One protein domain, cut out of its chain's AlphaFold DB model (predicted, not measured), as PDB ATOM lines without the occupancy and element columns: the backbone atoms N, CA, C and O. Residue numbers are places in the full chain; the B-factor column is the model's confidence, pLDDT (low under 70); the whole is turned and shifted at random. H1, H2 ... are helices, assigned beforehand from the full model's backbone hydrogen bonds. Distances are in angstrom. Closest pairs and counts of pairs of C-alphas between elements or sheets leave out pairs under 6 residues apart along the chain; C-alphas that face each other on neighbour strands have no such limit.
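Overview. This is residues 21 to 131 of the 280 residues of the protein "IS1380 family transposase" of Chloroflexi bacterium (UniProt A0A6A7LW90). H3 is the core, with H2, H4 and H5 packed round it and H1 by its last residues; the longest helix, H6, packs on H2, away from H3. The printed part has 111 residues with six named helices, H1 to H6 in order, and no named strand: all helix. It is compact, radius of gyration of the C-alphas 14.0 A, spanning 38 by 36 by 21 A.

Along the chain. H1, residues 23 to 34, begins at C-alpha 23 (143.819, 118.123, 126.920). H2 is 37 to 44, H3 57 to 69, H4 76 to 82, H5 96 to 104. H6, 108 to 127, measures 29.1 A and ends at C-alpha 127 (154.160, 127.462, 103.294).

Arrangement. H3 is the hub. H2 and H3 form a hairpin, closest C-alphas Ala 38 and Gly 58, 3.9 A. H4 touches H3 about perpendicular, 84 degrees, at C-alphas 78 and 67, 5.0 A. H6 touches H2 with residues 113 to 121 alone, closest C-alphas Met 113 and Arg 44, 5.8 A. Every O i to N i+4 pair is within hydrogen-bond range in H2, H3, H5 and H6; H1 has 6 of 8, H4 0 of 3 but 4 of 4 O i to N i+3.

Size, cuts and confidence. C-alphas 50 and 129 are farthest apart, 41.0 A. Links H2 to H3 and H4 to H5 are long. The printed part has no cut; no printed residue is under 70.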
ATOM      1  N   PRO A  21     140.539 117.688 131.491       82.38
ATOM      2  CA  PRO A  21     139.610 118.384 130.609       82.38
ATOM      3  C   PRO A  21     140.353 119.259 129.597       82.38
ATOM      4  O   PRO A  21     141.332 119.924 129.931       82.38
ATOM      5  N   ASN A  22     139.879 119.271 128.350       86.50
ATOM      6  CA  ASN A  22     140.462 120.056 127.258       86.50
ATOM      7  C   ASN A  22     141.931 119.720 126.912       86.50
ATOM      8  O   ASN A  22     142.575 120.499 126.211       86.50
ATOM      9  N   ALA A  23     142.467 118.555 127.308       84.75
ATOM     10  CA  ALA A  23     143.819 118.123 126.920       84.75
ATOM     11  C   ALA A  23     144.040 118.103 125.393       84.75
ATOM     12  O   ALA A  23     145.152 118.334 124.921       84.75
ATOM     13  N   GLY A  24     142.974 117.922 124.603       86.75
ATOM     14  CA  GLY A  24     143.014 118.018 123.139       86.75
ATOM     15  C   GLY A  24     143.532 119.362 122.606       86.75
ATOM     16  O   GLY A  24     144.031 119.416 121.482       86.75
ATOM     17  N   LEU A  25     143.512 120.430 123.416       90.12
ATOM     18  CA  LEU A  25     144.115 121.725 123.084       90.12
ATOM     19  C   LEU A  25     145.641 121.659 122.890       90.12
ATOM     20  O   LEU A  25     146.212 122.581 122.309       90.12
ATOM     21  N   GLN A  26     146.309 120.572 123.297       88.88
ATOM     22  CA  GLN A  26     147.728 120.351 123.000       88.88
ATOM     23  C   GLN A  26     148.024 120.391 121.493       88.88
ATOM     24  O   GLN A  26     149.023 120.980 121.085       88.88
ATOM     25  N   ALA A  27     147.151 119.825 120.652       90.56
ATOM     26  CA  ALA A  27     147.346 119.813 119.202       90.56
ATOM     27  C   ALA A  27     147.329 121.229 118.581       90.56
ATOM     28  O   ALA A  27     148.319 121.604 117.940       90.56
ATOM     29  N   PRO A  28     146.287 122.065 118.782       92.69
ATOM     30  CA  PRO A  28     146.304 123.442 118.296       92.69
ATOM     31  C   PRO A  28     147.367 124.312 118.989       92.69
ATOM     32  O   PRO A  28     147.914 125.204 118.342       92.69
ATOM     33  N   ALA A  29     147.728 124.048 120.251       91.00
ATOM     34  CA  ALA A  29     148.825 124.753 120.920       91.00
ATOM     35  C   ALA A  29     150.186 124.456 120.265       91.00
ATOM     36  O   ALA A  29     150.933 125.384 119.951       91.00
ATOM     37  N   ALA A  30     150.481 123.185 119.976       91.75
ATOM     38  CA  ALA A  30     151.697 122.781 119.274       91.75
ATOM     39  C   ALA A  30     151.747 123.346 117.846       91.75
ATOM     40  O   ALA A  30     152.807 123.771 117.377       91.75
ATOM     41  N   LEU A  31     150.602 123.405 117.154       93.94
ATOM     42  CA  LEU A  31     150.495 124.073 115.859       93.94
ATOM     43  C   LEU A  31     150.810 125.571 115.978       93.94
ATOM     44  O   LEU A  31     151.623 126.090 115.215       93.94
ATOM     45  N   ALA A  32     150.214 126.263 116.949       94.88
ATOM     46  CA  ALA A  32     150.451 127.686 117.169       94.88
ATOM     47  C   ALA A  32     151.921 127.991 117.510       94.88
ATOM     48  O   ALA A  32     152.461 128.980 117.017       94.88
ATOM     49  N   GLN A  33     152.584 127.123 118.281       93.69
ATOM     50  CA  GLN A  33     154.024 127.204 118.550       93.69
ATOM     51  C   GLN A  33     154.851 127.012 117.272       93.69
ATOM     52  O   GLN A  33     155.716 127.831 116.971       93.69
ATOM     53  N   LYS A  34     154.557 125.983 116.463       95.12
ATOM     54  CA  LYS A  34     155.243 125.748 115.175       95.12
ATOM     55  C   LYS A  34     155.066 126.909 114.196       95.12
ATOM     56  O   LYS A  34     155.984 127.225 113.443       95.12
ATOM     57  N   LEU A  35     153.902 127.556 114.212       96.31
ATOM     58  CA  LEU A  35     153.617 128.743 113.405       96.31
ATOM     59  C   LEU A  35     154.122 130.047 114.043       96.31
ATOM     60  O   LEU A  35     154.043 131.095 113.398       96.31
ATOM     61  N   GLY A  36     154.654 130.004 115.268       97.00
ATOM     62  CA  GLY A  36     155.172 131.150 116.016       97.00
ATOM     63  C   GLY A  36     154.128 132.243 116.258       97.00
ATOM     64  O   GLY A  36     154.393 133.418 115.988       97.00
ATOM     65  N   VAL A  37     152.900 131.858 116.623       97.69
ATOM     66  CA  VAL A  37     151.762 132.784 116.769       97.69
ATOM     67  C   VAL A  37     151.994 133.764 117.919       97.69
ATOM     68  O   VAL A  37     151.773 134.961 117.740       97.69
ATOM     69  N   ALA A  38     152.452 133.283 119.078       97.00
ATOM     70  CA  ALA A  38     152.679 134.125 120.252       97.00
ATOM     71  C   ALA A  38     153.761 135.178 119.976       97.00
ATOM     72  O   ALA A  38     153.549 136.366 120.212       97.00
ATOM     73  N   GLU A  39     154.867 134.755 119.369       97.62
ATOM     74  CA  GLU A  39     155.998 135.605 119.009       97.62
ATOM     75  C   GLU A  39     155.583 136.663 117.982       97.62
ATOM     76  O   GLU A  39     155.957 137.825 118.108       97.62
ATOM     77  N   LEU A  40     154.753 136.298 116.997       98.19
ATOM     78  CA  LEU A  40     154.206 137.266 116.043       98.19
ATOM     79  C   LEU A  40     153.306 138.301 116.711       98.19
ATOM     80  O   LEU A  40     153.306 139.463 116.307       98.19
ATOM     81  N   VAL A  41     152.511 137.895 117.700       98.31
ATOM     82  CA  VAL A  41     151.685 138.836 118.459       98.31
ATOM     83  C   VAL A  41     152.569 139.784 119.265       98.31
ATOM     84  O   VAL A  41     152.321 140.986 119.226       98.31
ATOM     85  N   ASP A  42     153.602 139.286 119.945       97.50
ATOM     86  CA  ASP A  42     154.535 140.135 120.695       97.50
ATOM     87  C   ASP A  42     155.328 141.084 119.781       97.50
ATOM     88  O   ASP A  42     155.534 142.244 120.136       97.50
ATOM     89  N   GLU A  43     155.696 140.646 118.573       97.12
ATOM     90  CA  GLU A  43     156.373 141.479 117.570       97.12
ATOM     91  C   GLU A  43     155.460 142.592 117.024       97.12
ATOM     92  O   GLU A  43     155.918 143.702 116.752       97.12
ATOM     93  N   ARG A  44     154.170 142.303 116.804       96.81
ATOM     94  CA  ARG A  44     153.280 143.182 116.020       96.81
ATOM     95  C   ARG A  44     152.293 143.993 116.830       96.81
ATOM     96  O   ARG A  44     151.866 145.043 116.353       96.81
ATOM     97  N   VAL A  45     151.885 143.521 118.002       97.00
ATOM     98  CA  VAL A  45     150.863 144.184 118.815       97.00
ATOM     99  C   VAL A  45     151.535 145.095 119.829       97.00
ATOM    100  O   VAL A  45     151.775 144.730 120.979       97.00
ATOM    101  N   THR A  46     151.809 146.324 119.393       94.75
ATOM    102  CA  THR A  46     152.367 147.373 120.249       94.75
ATOM    103  C   THR A  46     151.257 148.264 120.789       94.75
ATOM    104  O   THR A  46     150.629 149.029 120.057       94.75
ATOM    105  N   LEU A  47     151.024 148.180 122.097       94.88
ATOM    106  CA  LEU A  47     150.101 149.064 122.807       94.88
ATOM    107  C   LEU A  47     150.854 150.289 123.361       94.88
ATOM    108  O   LEU A  47     152.036 150.152 123.707       94.88
ATOM    109  N   PRO A  48     150.200 151.468 123.460       92.19
ATOM    110  CA  PRO A  48     150.851 152.696 123.915       92.19
ATOM    111  C   PRO A  48     151.551 152.538 125.270       92.19
ATOM    112  O   PRO A  48     151.137 151.746 126.123       92.19
ATOM    113  N   GLU A  49     152.622 153.302 125.475       89.75
ATOM    114  CA  GLU A  49     153.311 153.342 126.766       89.75
ATOM    115  C   GLU A  49     152.383 153.838 127.883       89.75
ATOM    116  O   GLU A  49     151.436 154.586 127.648       89.75
ATOM    117  N   GLY A  50     152.619 153.360 129.106       88.31
ATOM    118  CA  GLY A  50     151.782 153.677 130.269       88.31
ATOM    119  C   GLY A  50     150.420 152.972 130.309       88.31
ATOM    120  O   GLY A  50     149.755 153.011 131.342       88.31
ATOM    121  N   VAL A  51     150.001 152.277 129.243       91.88
ATOM    122  CA  VAL A  51     148.736 151.527 129.241       91.88
ATOM    123  C   VAL A  51     148.893 150.197 129.979       91.88
ATOM    124  O   VAL A  51     149.753 149.369 129.657       91.88
ATOM    125  N   ALA A  52     148.026 149.976 130.971       93.00
ATOM    126  CA  ALA A  52     147.970 148.726 131.713       93.00
ATOM    127  C   ALA A  52     147.698 147.540 130.775       93.00
ATOM    128  O   ALA A  52     146.904 147.621 129.840       93.00
ATOM    129  N   GLY A  53     148.363 146.413 131.027       90.69
ATOM    130  CA  GLY A  53     148.194 145.215 130.209       90.69
ATOM    131  C   GLY A  53     148.953 145.232 128.880       90.69
ATOM    132  O   GLY A  53     148.713 144.342 128.077       90.69
ATOM    133  N   ARG A  54     149.894 146.151 128.630       93.88
ATOM    134  CA  ARG A  54     150.692 146.164 127.383       93.88
ATOM    135  C   ARG A  54     151.735 145.047 127.223       93.88
ATOM    136  O   ARG A  54     152.116 144.749 126.103       93.88
ATOM    137  N   ALA A  55     152.216 144.444 128.310       92.75
ATOM    138  CA  ALA A  55     153.312 143.460 128.271       92.75
ATOM    139  C   ALA A  55     152.823 142.022 128.033       92.75
ATOM    140  O   ALA A  55     151.755 141.675 128.530       92.75
ATOM    141  N   ASN A  56     153.614 141.159 127.387       94.75
ATOM    142  CA  ASN A  56     153.294 139.738 127.145       94.75
ATOM    143  C   ASN A  56     151.995 139.541 126.336       94.75
ATOM    144  O   ASN A  56     151.095 138.801 126.751       94.75
ATOM    145  N   CYS A  57     151.845 140.278 125.231       97.06
ATOM    146  CA  CYS A  57     150.661 140.235 124.370       97.06
ATOM    147  C   CYS A  57     150.439 138.833 123.790       97.06
ATOM    148  O   CYS A  57     149.303 138.361 123.797       97.06
ATOM    149  N   GLY A  58     151.503 138.156 123.356       97.19
ATOM    150  CA  GLY A  58     151.466 136.819 122.771       97.19
ATOM    151  C   GLY A  58     150.881 135.793 123.722       97.19
ATOM    152  O   GLY A  58     149.907 135.122 123.391       97.19
ATOM    153  N   THR A  59     151.379 135.753 124.954       96.38
ATOM    154  CA  THR A  59     150.864 134.845 125.983       96.38
ATOM    155  C   THR A  59     149.371 135.057 126.278       96.38
ATOM    156  O   THR A  59     148.612 134.099 126.434       96.38
ATOM    157  N   LYS A  60     148.909 136.314 126.321       97.62
ATOM    158  CA  LYS A  60     147.483 136.621 126.543       97.62
ATOM    159  C   LYS A  60     146.623 136.288 125.332       97.62
ATOM    160  O   LYS A  60     145.524 135.778 125.515       97.62
ATOM    161  N   ALA A  61     147.126 136.515 124.120       97.44
ATOM    162  CA  ALA A  61     146.453 136.086 122.901       97.44
ATOM    163  C   ALA A  61     146.287 134.562 122.872       97.44
ATOM    164  O   ALA A  61     145.183 134.085 122.627       97.44
ATOM    165  N   MET A  62     147.334 133.804 123.211       97.12
ATOM    166  CA  MET A  62     147.259 132.343 123.294       97.12
ATOM    167  C   MET A  62     146.291 131.861 124.378       97.12
ATOM    168  O   MET A  62     145.575 130.892 124.151       97.12
ATOM    169  N   THR A  63     146.202 132.568 125.512       96.94
ATOM    170  CA  THR A  63     145.195 132.281 126.550       96.94
ATOM    171  C   THR A  63     143.772 132.452 126.003       96.94
ATOM    172  O   THR A  63     142.933 131.578 126.194       96.94
ATOM    173  N   VAL A  64     143.496 133.547 125.283       97.44
ATOM    174  CA  VAL A  64     142.174 133.790 124.675       97.44
ATOM    175  C   VAL A  64     141.853 132.749 123.605       97.44
ATOM    176  O   VAL A  64     140.763 132.191 123.616       97.44
ATOM    177  N   ILE A  65     142.797 132.450 122.709       96.25
ATOM    178  CA  ILE A  65     142.611 131.442 121.653       96.25
ATOM    179  C   ILE A  65     142.327 130.068 122.269       96.25
ATOM    180  O   ILE A  65     141.392 129.397 121.843       96.25
ATOM    181  N   GLY A  66     143.095 129.666 123.286       95.56
ATOM    182  CA  GLY A  66     142.885 128.403 123.991       95.56
ATOM    183  C   GLY A  66     141.500 128.319 124.635       95.56
ATOM    184  O   GLY A  66     140.828 127.304 124.489       95.56
ATOM    185  N   ALA A  67     141.042 129.398 125.274       96.00
ATOM    186  CA  ALA A  67     139.719 129.449 125.889       96.00
ATOM    187  C   ALA A  67     138.598 129.367 124.844       96.00
ATOM    188  O   ALA A  67     137.662 128.595 125.018       96.00
ATOM    189  N   MET A  68     138.723 130.081 123.718       96.19
ATOM    190  CA  MET A  68     137.754 130.000 122.617       96.19
ATOM    191  C   MET A  68     137.671 128.586 122.026       96.19
ATOM    192  O   MET A  68     136.583 128.102 121.733       96.19
ATOM    193  N   LEU A  69     138.810 127.901 121.881       95.62
ATOM    194  CA  LEU A  69     138.848 126.506 121.430       95.62
ATOM    195  C   LEU A  69     138.269 125.532 122.471       95.62
ATOM    196  O   LEU A  69     137.775 124.475 122.090       95.62
ATOM    197  N   ALA A  70     138.296 125.891 123.757       93.75
ATOM    198  CA  ALA A  70     137.621 125.170 124.838       93.75
ATOM    199  C   ALA A  70     136.110 125.473 124.929       93.75
ATOM    200  O   ALA A  70     135.445 124.962 125.826       93.75
ATOM    201  N   GLY A  71     135.569 126.313 124.038       94.88
ATOM    202  CA  GLY A  71     134.161 126.717 124.043       94.88
ATOM    203  C   GLY A  71     133.842 127.954 124.888       94.88
ATOM    204  O   GLY A  71     132.669 128.245 125.089       94.88
ATOM    205  N   GLY A  72     134.852 128.683 125.370       94.94
ATOM    206  CA  GLY A  72     134.660 129.933 126.104       94.94
ATOM    207  C   GLY A  72     134.140 131.065 125.213       94.94
ATOM    208  O   GLY A  72     134.645 131.281 124.106       94.94
ATOM    209  N   ASP A  73     133.165 131.818 125.717       93.50
ATOM    210  CA  ASP A  73     132.526 132.947 125.030       93.50
ATOM    211  C   ASP A  73     132.680 134.285 125.785       93.50
ATOM    212  O   ASP A  73     132.355 135.359 125.263       93.50
ATOM    213  N   SER A  74     133.271 134.240 126.981       94.06
ATOM    214  CA  SER A  74     133.525 135.373 127.859       94.06
ATOM    215  C   SER A  74     134.994 135.454 128.305       94.06
ATOM    216  O   SER A  74     135.809 134.559 128.090       94.06
ATOM    217  N   ILE A  75     135.374 136.579 128.926       95.25
ATOM    218  CA  ILE A  75     136.734 136.745 129.479       95.25
ATOM    219  C   ILE A  75     136.951 135.800 130.669       95.25
ATOM    220  O   ILE A  75     138.071 135.324 130.867       95.25
ATOM    221  N   ASP A  76     135.900 135.528 131.442       96.00
ATOM    222  CA  ASP A  76     135.974 134.686 132.636       96.00
ATOM    223  C   ASP A  76     136.228 133.219 132.272       96.00
ATOM    224  O   ASP A  76     136.981 132.544 132.973       96.00
ATOM    225  N   ASP A  77     135.767 132.772 131.101       95.94
ATOM    226  CA  ASP A  77     136.018 131.412 130.608       95.94
ATOM    227  C   ASP A  77     137.495 131.123 130.342       95.94
ATOM    228  O   ASP A  77     137.888 129.966 130.231       95.94
ATOM    229  N   THR A  78     138.361 132.143 130.300       95.81
ATOM    230  CA  THR A  78     139.813 131.904 130.254       95.81
ATOM    231  C   THR A  78     140.340 131.158 131.482       95.81
ATOM    232  O   THR A  78     141.404 130.541 131.403       95.81
ATOM    233  N   ASP A  79     139.595 131.145 132.592       94.31
ATOM    234  CA  ASP A  79     139.946 130.379 133.791       94.31
ATOM    235  C   ASP A  79     139.780 128.862 133.603       94.31
ATOM    236  O   ASP A  79     140.401 128.094 134.335       94.31
ATOM    237  N   VAL A  80     139.068 128.404 132.561       92.88
ATOM    238  CA  VAL A  80     138.988 126.970 132.216       92.88
ATOM    239  C   VAL A  80     140.373 126.362 131.981       92.88
ATOM    240  O   VAL A  80     140.612 125.205 132.310       92.88
ATOM    241  N   LEU A  81     141.321 127.161 131.477       92.50
ATOM    242  CA  LEU A  81     142.699 126.733 131.225       92.50
ATOM    243  C   LEU A  81     143.559 126.682 132.498       92.50
ATOM    244  O   LEU A  81     144.713 126.264 132.450       92.50
ATOM    245  N   ARG A  82     143.022 127.150 133.627       90.88
ATOM    246  CA  ARG A  82     143.668 127.189 134.947       90.88
ATOM    247  C   ARG A  82     143.000 126.235 135.942       90.88
ATOM    248  O   ARG A  82     143.459 126.135 137.076       90.88
ATOM    249  N   ALA A  83     141.926 125.561 135.535       87.88
ATOM    250  CA  ALA A  83     141.129 124.696 136.388       87.88
ATOM    251  C   ALA A  83     141.697 123.268 136.467       87.88
ATOM    252  O   ALA A  83     142.184 122.714 135.481       87.88
ATOM    253  N   GLY A  84     141.578 122.647 137.645       85.88
ATOM    254  CA  GLY A  84     141.980 121.253 137.865       85.88
ATOM    255  C   GLY A  84     143.438 120.988 137.475       85.88
ATOM    256  O   GLY A  84     144.328 121.744 137.854       85.88
ATOM    257  N   ALA A  85     143.664 119.924 136.702       85.62
ATOM    258  CA  ALA A  85     144.984 119.518 136.213       85.62
ATOM    259  C   ALA A  85     145.432 120.242 134.922       85.62
ATOM    260  O   ALA A  85     146.514 119.969 134.409       85.62
ATOM    261  N   ALA A  86     144.647 121.190 134.387       85.31
ATOM    262  CA  ALA A  86     145.030 121.945 133.187       85.31
ATOM    263  C   ALA A  86     146.411 122.638 133.284       85.31
ATOM    264  O   ALA A  86     147.126 122.634 132.279       85.31
ATOM    265  N   PRO A  87     146.855 123.164 134.450       86.12
ATOM    266  CA  PRO A  87     148.194 123.739 134.600       86.12
ATOM    267  C   PRO A  87     149.358 122.761 134.391       86.12
ATOM    268  O   PRO A  87     150.475 123.208 134.144       86.12
ATOM    269  N   GLU A  88     149.126 121.445 134.457       82.25
ATOM    270  CA  GLU A  88     150.146 120.439 134.118       82.25
ATOM    271  C   GLU A  88     150.400 120.364 132.603       82.25
ATOM    272  O   GLU A  88     151.445 119.890 132.162       82.25
ATOM    273  N   VAL A  89     149.447 120.856 131.803       78.75
ATOM    274  CA  VAL A  89     149.492 120.860 130.337       78.75
ATOM    275  C   VAL A  89     149.740 122.264 129.774       78.75
ATOM    276  O   VAL A  89     150.418 122.411 128.756       78.75
ATOM    277  N   PHE A  90     149.202 123.300 130.424       82.81
ATOM    278  CA  PHE A  90     149.278 124.695 129.988       82.81
ATOM    279  C   PHE A  90     149.883 125.580 131.087       82.81
ATOM    280  O   PHE A  90     149.196 126.036 131.998       82.81
ATOM    281  N   ASP A  91     151.175 125.881 130.973       79.25
ATOM    282  CA  ASP A  91     151.966 126.549 132.018       79.25
ATOM    283  C   ASP A  91     152.024 128.084 131.891       79.25
ATOM    284  O   ASP A  91     152.333 128.796 132.849       79.25
ATOM    285  N   GLN A  92     151.692 128.632 130.720       86.81
ATOM    286  CA  GLN A  92     151.790 130.069 130.437       86.81
ATOM    287  C   GLN A  92     150.440 130.792 130.349       86.81
ATOM    288  O   GLN A  92     150.354 131.891 129.816       86.81
ATOM    289  N   VAL A  93     149.369 130.253 130.912       92.50
ATOM    290  CA  VAL A  93     148.039 130.888 130.862       92.50
ATOM    291  C   VAL A  93     147.949 132.151 131.737       92.50
ATOM    292  O   VAL A  93     148.780 132.405 132.617       92.50
ATOM    293  N   ARG A  94     146.959 133.014 131.481       95.56
ATOM    294  CA  ARG A  94     146.741 134.268 132.229       95.56
ATOM    295  C   ARG A  94     145.351 134.309 132.849       95.56
ATOM    296  O   ARG A  94     144.402 133.799 132.279       95.56
ATOM    297  N   ALA A  95     145.249 134.928 134.025       95.81
ATOM    298  CA  ALA A  95     143.971 135.090 134.714       95.81
ATOM    299  C   ALA A  95     143.000 135.962 133.891       95.81
ATOM    300  O   ALA A  95     143.470 136.909 133.239       95.81
ATOM    301  N   PRO A  96     141.673 135.761 134.020       97.19
ATOM    302  CA  PRO A  96     140.657 136.605 133.385       97.19
ATOM    303  C   PRO A  96     140.881 138.107 133.583       97.19
ATOM    304  O   PRO A  96     140.804 138.897 132.643       97.19
ATOM    305  N   SER A  97     141.271 138.531 134.789       96.94
ATOM    306  CA  SER A  97     141.557 139.939 135.101       96.94
ATOM    307  C   SER A  97     142.717 140.516 134.276       96.94
ATOM    308  O   SER A  97     142.666 141.663 133.815       96.94
ATOM    309  N   THR A  98     143.753 139.711 134.035       97.00
ATOM    310  CA  THR A  98     144.924 140.088 133.233       97.00
ATOM    311  C   THR A  98     144.568 140.174 131.751       97.00
ATOM    312  O   THR A  98     144.935 141.146 131.084       97.00
ATOM    313  N   VAL A  99     143.807 139.198 131.246       97.56
ATOM    314  CA  VAL A  99     143.281 139.198 129.874       97.56
ATOM    315  C   VAL A  99     142.362 140.398 129.655       97.56
ATOM    316  O   VAL A  99     142.552 141.154 128.705       97.56
ATOM    317  N   GLY A 100     141.425 140.647 130.569       96.25
ATOM    318  CA  GLY A 100     140.494 141.766 130.474       96.25
ATOM    319  C   GLY A 100     141.184 143.129 130.501       96.25
ATOM    320  O   GLY A 100     140.766 144.040 129.789       96.25
ATOM    321  N   THR A 101     142.266 143.277 131.269       97.06
ATOM    322  CA  THR A 101     143.078 144.506 131.272       97.06
ATOM    323  C   THR A 101     143.734 144.740 129.910       97.06
ATOM    324  O   THR A 101     143.684 145.849 129.388       97.06
ATOM    325  N   TRP A 102     144.279 143.689 129.294       97.06
ATOM    326  CA  TRP A 102     144.869 143.752 127.956       97.06
ATOM    327  C   TRP A 102     143.841 144.024 126.853       97.06
ATOM    328  O   TRP A 102     144.058 144.911 126.034       97.06
ATOM    329  N   LEU A 103     142.695 143.338 126.851       94.88
ATOM    330  CA  LEU A 103     141.649 143.553 125.846       94.88
ATOM    331  C   LEU A 103     141.053 144.966 125.918       94.88
ATOM    332  O   LEU A 103     140.736 145.553 124.889       94.88
ATOM    333  N   ARG A 104     140.943 145.558 127.116       93.25
ATOM    334  CA  ARG A 104     140.485 146.950 127.282       93.25
ATOM    335  C   ARG A 104     141.483 147.992 126.772       93.25
ATOM    336  O   ARG A 104     141.078 149.122 126.515       93.25
ATOM    337  N   ALA A 105     142.751 147.627 126.590       93.81
ATOM    338  CA  ALA A 105     143.754 148.495 125.976       93.81
ATOM    339  C   ALA A 105     143.625 148.576 124.444       93.81
ATOM    340  O   ALA A 105     144.305 149.386 123.809       93.81
ATOM    341  N   PHE A 106     142.786 147.736 123.828       92.81
ATOM    342  CA  PHE A 106     142.686 147.668 122.379       92.81
ATOM    343  C   PHE A 106     141.904 148.843 121.813       92.81
ATOM    344  O   PHE A 106     140.789 149.157 122.221       92.81
ATOM    345  N   ASN A 107     142.484 149.433 120.779       89.19
ATOM    346  CA  ASN A 107     141.831 150.379 119.895       89.19
ATOM    347  C   ASN A 107     141.825 149.817 118.465       89.19
ATOM    348  O   ASN A 107     142.289 148.705 118.200       89.19
ATOM    349  N   TRP A 108     141.328 150.606 117.515       89.25
ATOM    350  CA  TRP A 108     141.298 150.201 116.110       89.25
ATOM    351  C   TRP A 108     142.683 149.824 115.549       89.25
ATOM    352  O   TRP A 108     142.781 148.877 114.770       89.25
ATOM    353  N   ALA A 109     143.755 150.510 115.961       92.56
ATOM    354  CA  ALA A 109     145.109 150.208 115.499       92.56
ATOM    355  C   ALA A 109     145.587 148.837 116.002       92.56
ATOM    356  O   ALA A 109     146.090 148.050 115.205       92.56
ATOM    357  N   ALA A 110     145.339 148.502 117.273       94.06
ATOM    358  CA  ALA A 110     145.648 147.178 117.823       94.06
ATOM    359  C   ALA A 110     144.903 146.053 117.077       94.06
ATOM    360  O   ALA A 110     145.481 145.013 116.766       94.06
ATOM    361  N   VAL A 111     143.642 146.285 116.691       93.25
ATOM    362  CA  VAL A 111     142.881 145.335 115.858       93.25
ATOM    363  C   VAL A 111     143.522 145.165 114.473       93.25
ATOM    364  O   VAL A 111     143.596 144.049 113.965       93.25
ATOM    365  N   ARG A 112     144.043 146.238 113.858       93.88
ATOM    366  CA  ARG A 112     144.798 146.142 112.592       93.88
ATOM    367  C   ARG A 112     146.152 145.450 112.754       93.88
ATOM    368  O   ARG A 112     146.591 144.776 111.825       93.88
ATOM    369  N   MET A 113     146.795 145.570 113.912       96.75
ATOM    370  CA  MET A 113     148.015 144.822 114.227       96.75
ATOM    371  C   MET A 113     147.730 143.319 114.321       96.75
ATOM    372  O   MET A 113     148.445 142.532 113.704       96.75
ATOM    373  N   LEU A 114     146.642 142.910 114.988       96.19
ATOM    374  CA  LEU A 114     146.200 141.508 114.985       96.19
ATOM    375  C   LEU A 114     145.831 141.007 113.583       96.19
ATOM    376  O   LEU A 114     146.162 139.880 113.220       96.19
ATOM    377  N   ASP A 115     145.196 141.843 112.763       95.62
ATOM    378  CA  ASP A 115     144.920 141.506 111.364       95.62
ATOM    379  C   ASP A 115     146.217 141.216 110.577       95.62
ATOM    380  O   ASP A 115     146.267 140.294 109.753       95.62
ATOM    381  N   ALA A 116     147.297 141.953 110.865       96.44
ATOM    382  CA  ALA A 116     148.620 141.710 110.294       96.44
ATOM    383  C   ALA A 116     149.262 140.410 110.812       96.44
ATOM    384  O   ALA A 116     149.925 139.715 110.036       96.44
ATOM    385  N   VAL A 117     149.040 140.050 112.083       97.88
ATOM    386  CA  VAL A 117     149.438 138.744 112.638       97.88
ATOM    387  C   VAL A 117     148.734 137.620 111.884       97.88
ATOM    388  O   VAL A 117     149.408 136.759 111.325       97.88
ATOM    389  N   SER A 118     147.402 137.672 111.772       96.75
ATOM    390  CA  SER A 118     146.603 136.676 111.039       96.75
ATOM    391  C   SER A 118     147.102 136.484 109.601       96.75
ATOM    392  O   SER A 118     147.266 135.352 109.150       96.75
ATOM    393  N   ARG A 119     147.447 137.576 108.898       97.19
ATOM    394  CA  ARG A 119     148.039 137.508 107.549       97.19
ATOM    395  C   ARG A 119     149.327 136.689 107.516       97.19
ATOM    396  O   ARG A 119     149.542 135.925 106.578       97.19
ATOM    397  N   ARG A 120     150.215 136.894 108.490       97.81
ATOM    398  CA  ARG A 120     151.506 136.202 108.538       97.81
ATOM    399  C   ARG A 120     151.345 134.744 108.962       97.81
ATOM    400  O   ARG A 120     152.044 133.902 108.409       97.81
ATOM    401  N   VAL A 121     150.433 134.458 109.890       97.69
ATOM    402  CA  VAL A 121     150.105 133.088 110.306       97.69
ATOM    403  C   VAL A 121     149.558 132.288 109.125       97.69
ATOM    404  O   VAL A 121     150.063 131.201 108.875       97.69
ATOM    405  N   LEU A 122     148.633 132.856 108.339       97.44
ATOM    406  CA  LEU A 122     148.125 132.234 107.108       97.44
ATOM    407  C   LEU A 122     149.263 131.883 106.139       97.44
ATOM    408  O   LEU A 122     149.369 130.748 105.690       97.44
ATOM    409  N   ALA A 123     150.153 132.842 105.860       97.06
ATOM    410  CA  ALA A 123     151.284 132.606 104.965       97.06
ATOM    411  C   ALA A 123     152.227 131.507 105.485       97.06
ATOM    412  O   ALA A 123     152.648 130.656 104.709       97.06
ATOM    413  N   ARG A 124     152.529 131.488 106.793       97.38
ATOM    414  CA  ARG A 124     153.342 130.427 107.412       97.38
ATOM    415  C   ARG A 124     152.658 129.062 107.318       97.38
ATOM    416  O   ARG A 124     153.326 128.085 107.005       97.38
ATOM    417  N   ALA A 125     151.350 129.000 107.563       96.31
ATOM    418  CA  ALA A 125     150.584 127.759 107.504       96.31
ATOM    419  C   ALA A 125     150.582 127.166 106.090       96.31
ATOM    420  O   ALA A 125     150.893 125.990 105.915       96.31
ATOM    421  N   TRP A 126     150.324 127.987 105.073       96.62
ATOM    422  CA  TRP A 126     150.328 127.539 103.680       96.62
ATOM    423  C   TRP A 126     151.721 127.109 103.209       96.62
ATOM    424  O   TRP A 126     151.858 126.058 102.592       96.62
ATOM    425  N   GLN A 127     152.770 127.847 103.580       93.00
ATOM    426  CA  GLN A 127     154.160 127.462 103.294       93.00
ATOM    427  C   GLN A 127     154.583 126.164 103.994       93.00
ATOM    428  O   GLN A 127     155.466 125.466 103.506       93.00
ATOM    429  N   ALA A 128     153.953 125.832 105.121       93.81
ATOM    430  CA  ALA A 128     154.147 124.571 105.829       93.81
ATOM    431  C   ALA A 128     153.305 123.410 105.257       93.81
ATOM    432  O   ALA A 128     153.326 122.321 105.826       93.81
ATOM    433  N   GLY A 129     152.568 123.625 104.160       93.12
ATOM    434  CA  GLY A 129     151.744 122.600 103.513       93.12
ATOM    435  C   GLY A 129     150.396 122.344 104.190       93.12
ATOM    436  O   GLY A 129     149.789 121.310 103.945       93.12
ATOM    437  N   LEU A 130     149.929 123.258 105.050       92.50
ATOM    438  CA  LEU A 130     148.619 123.150 105.712       92.50
ATOM    439  C   LEU A 130     147.477 123.780 104.900       92.50
ATOM    440  O   LEU A 130     146.322 123.671 105.295       92.50
ATOM    441  N   GLY A 131     147.815 124.480 103.815       91.44
ATOM    442  CA  GLY A 131     146.866 125.157 102.936       91.44
ATOM    443  C   GLY A 131     146.418 124.303 101.746       91.44
ATOM    444  O   GLY A 131     146.767 123.126 101.658       91.44
TER     445      GLY A 131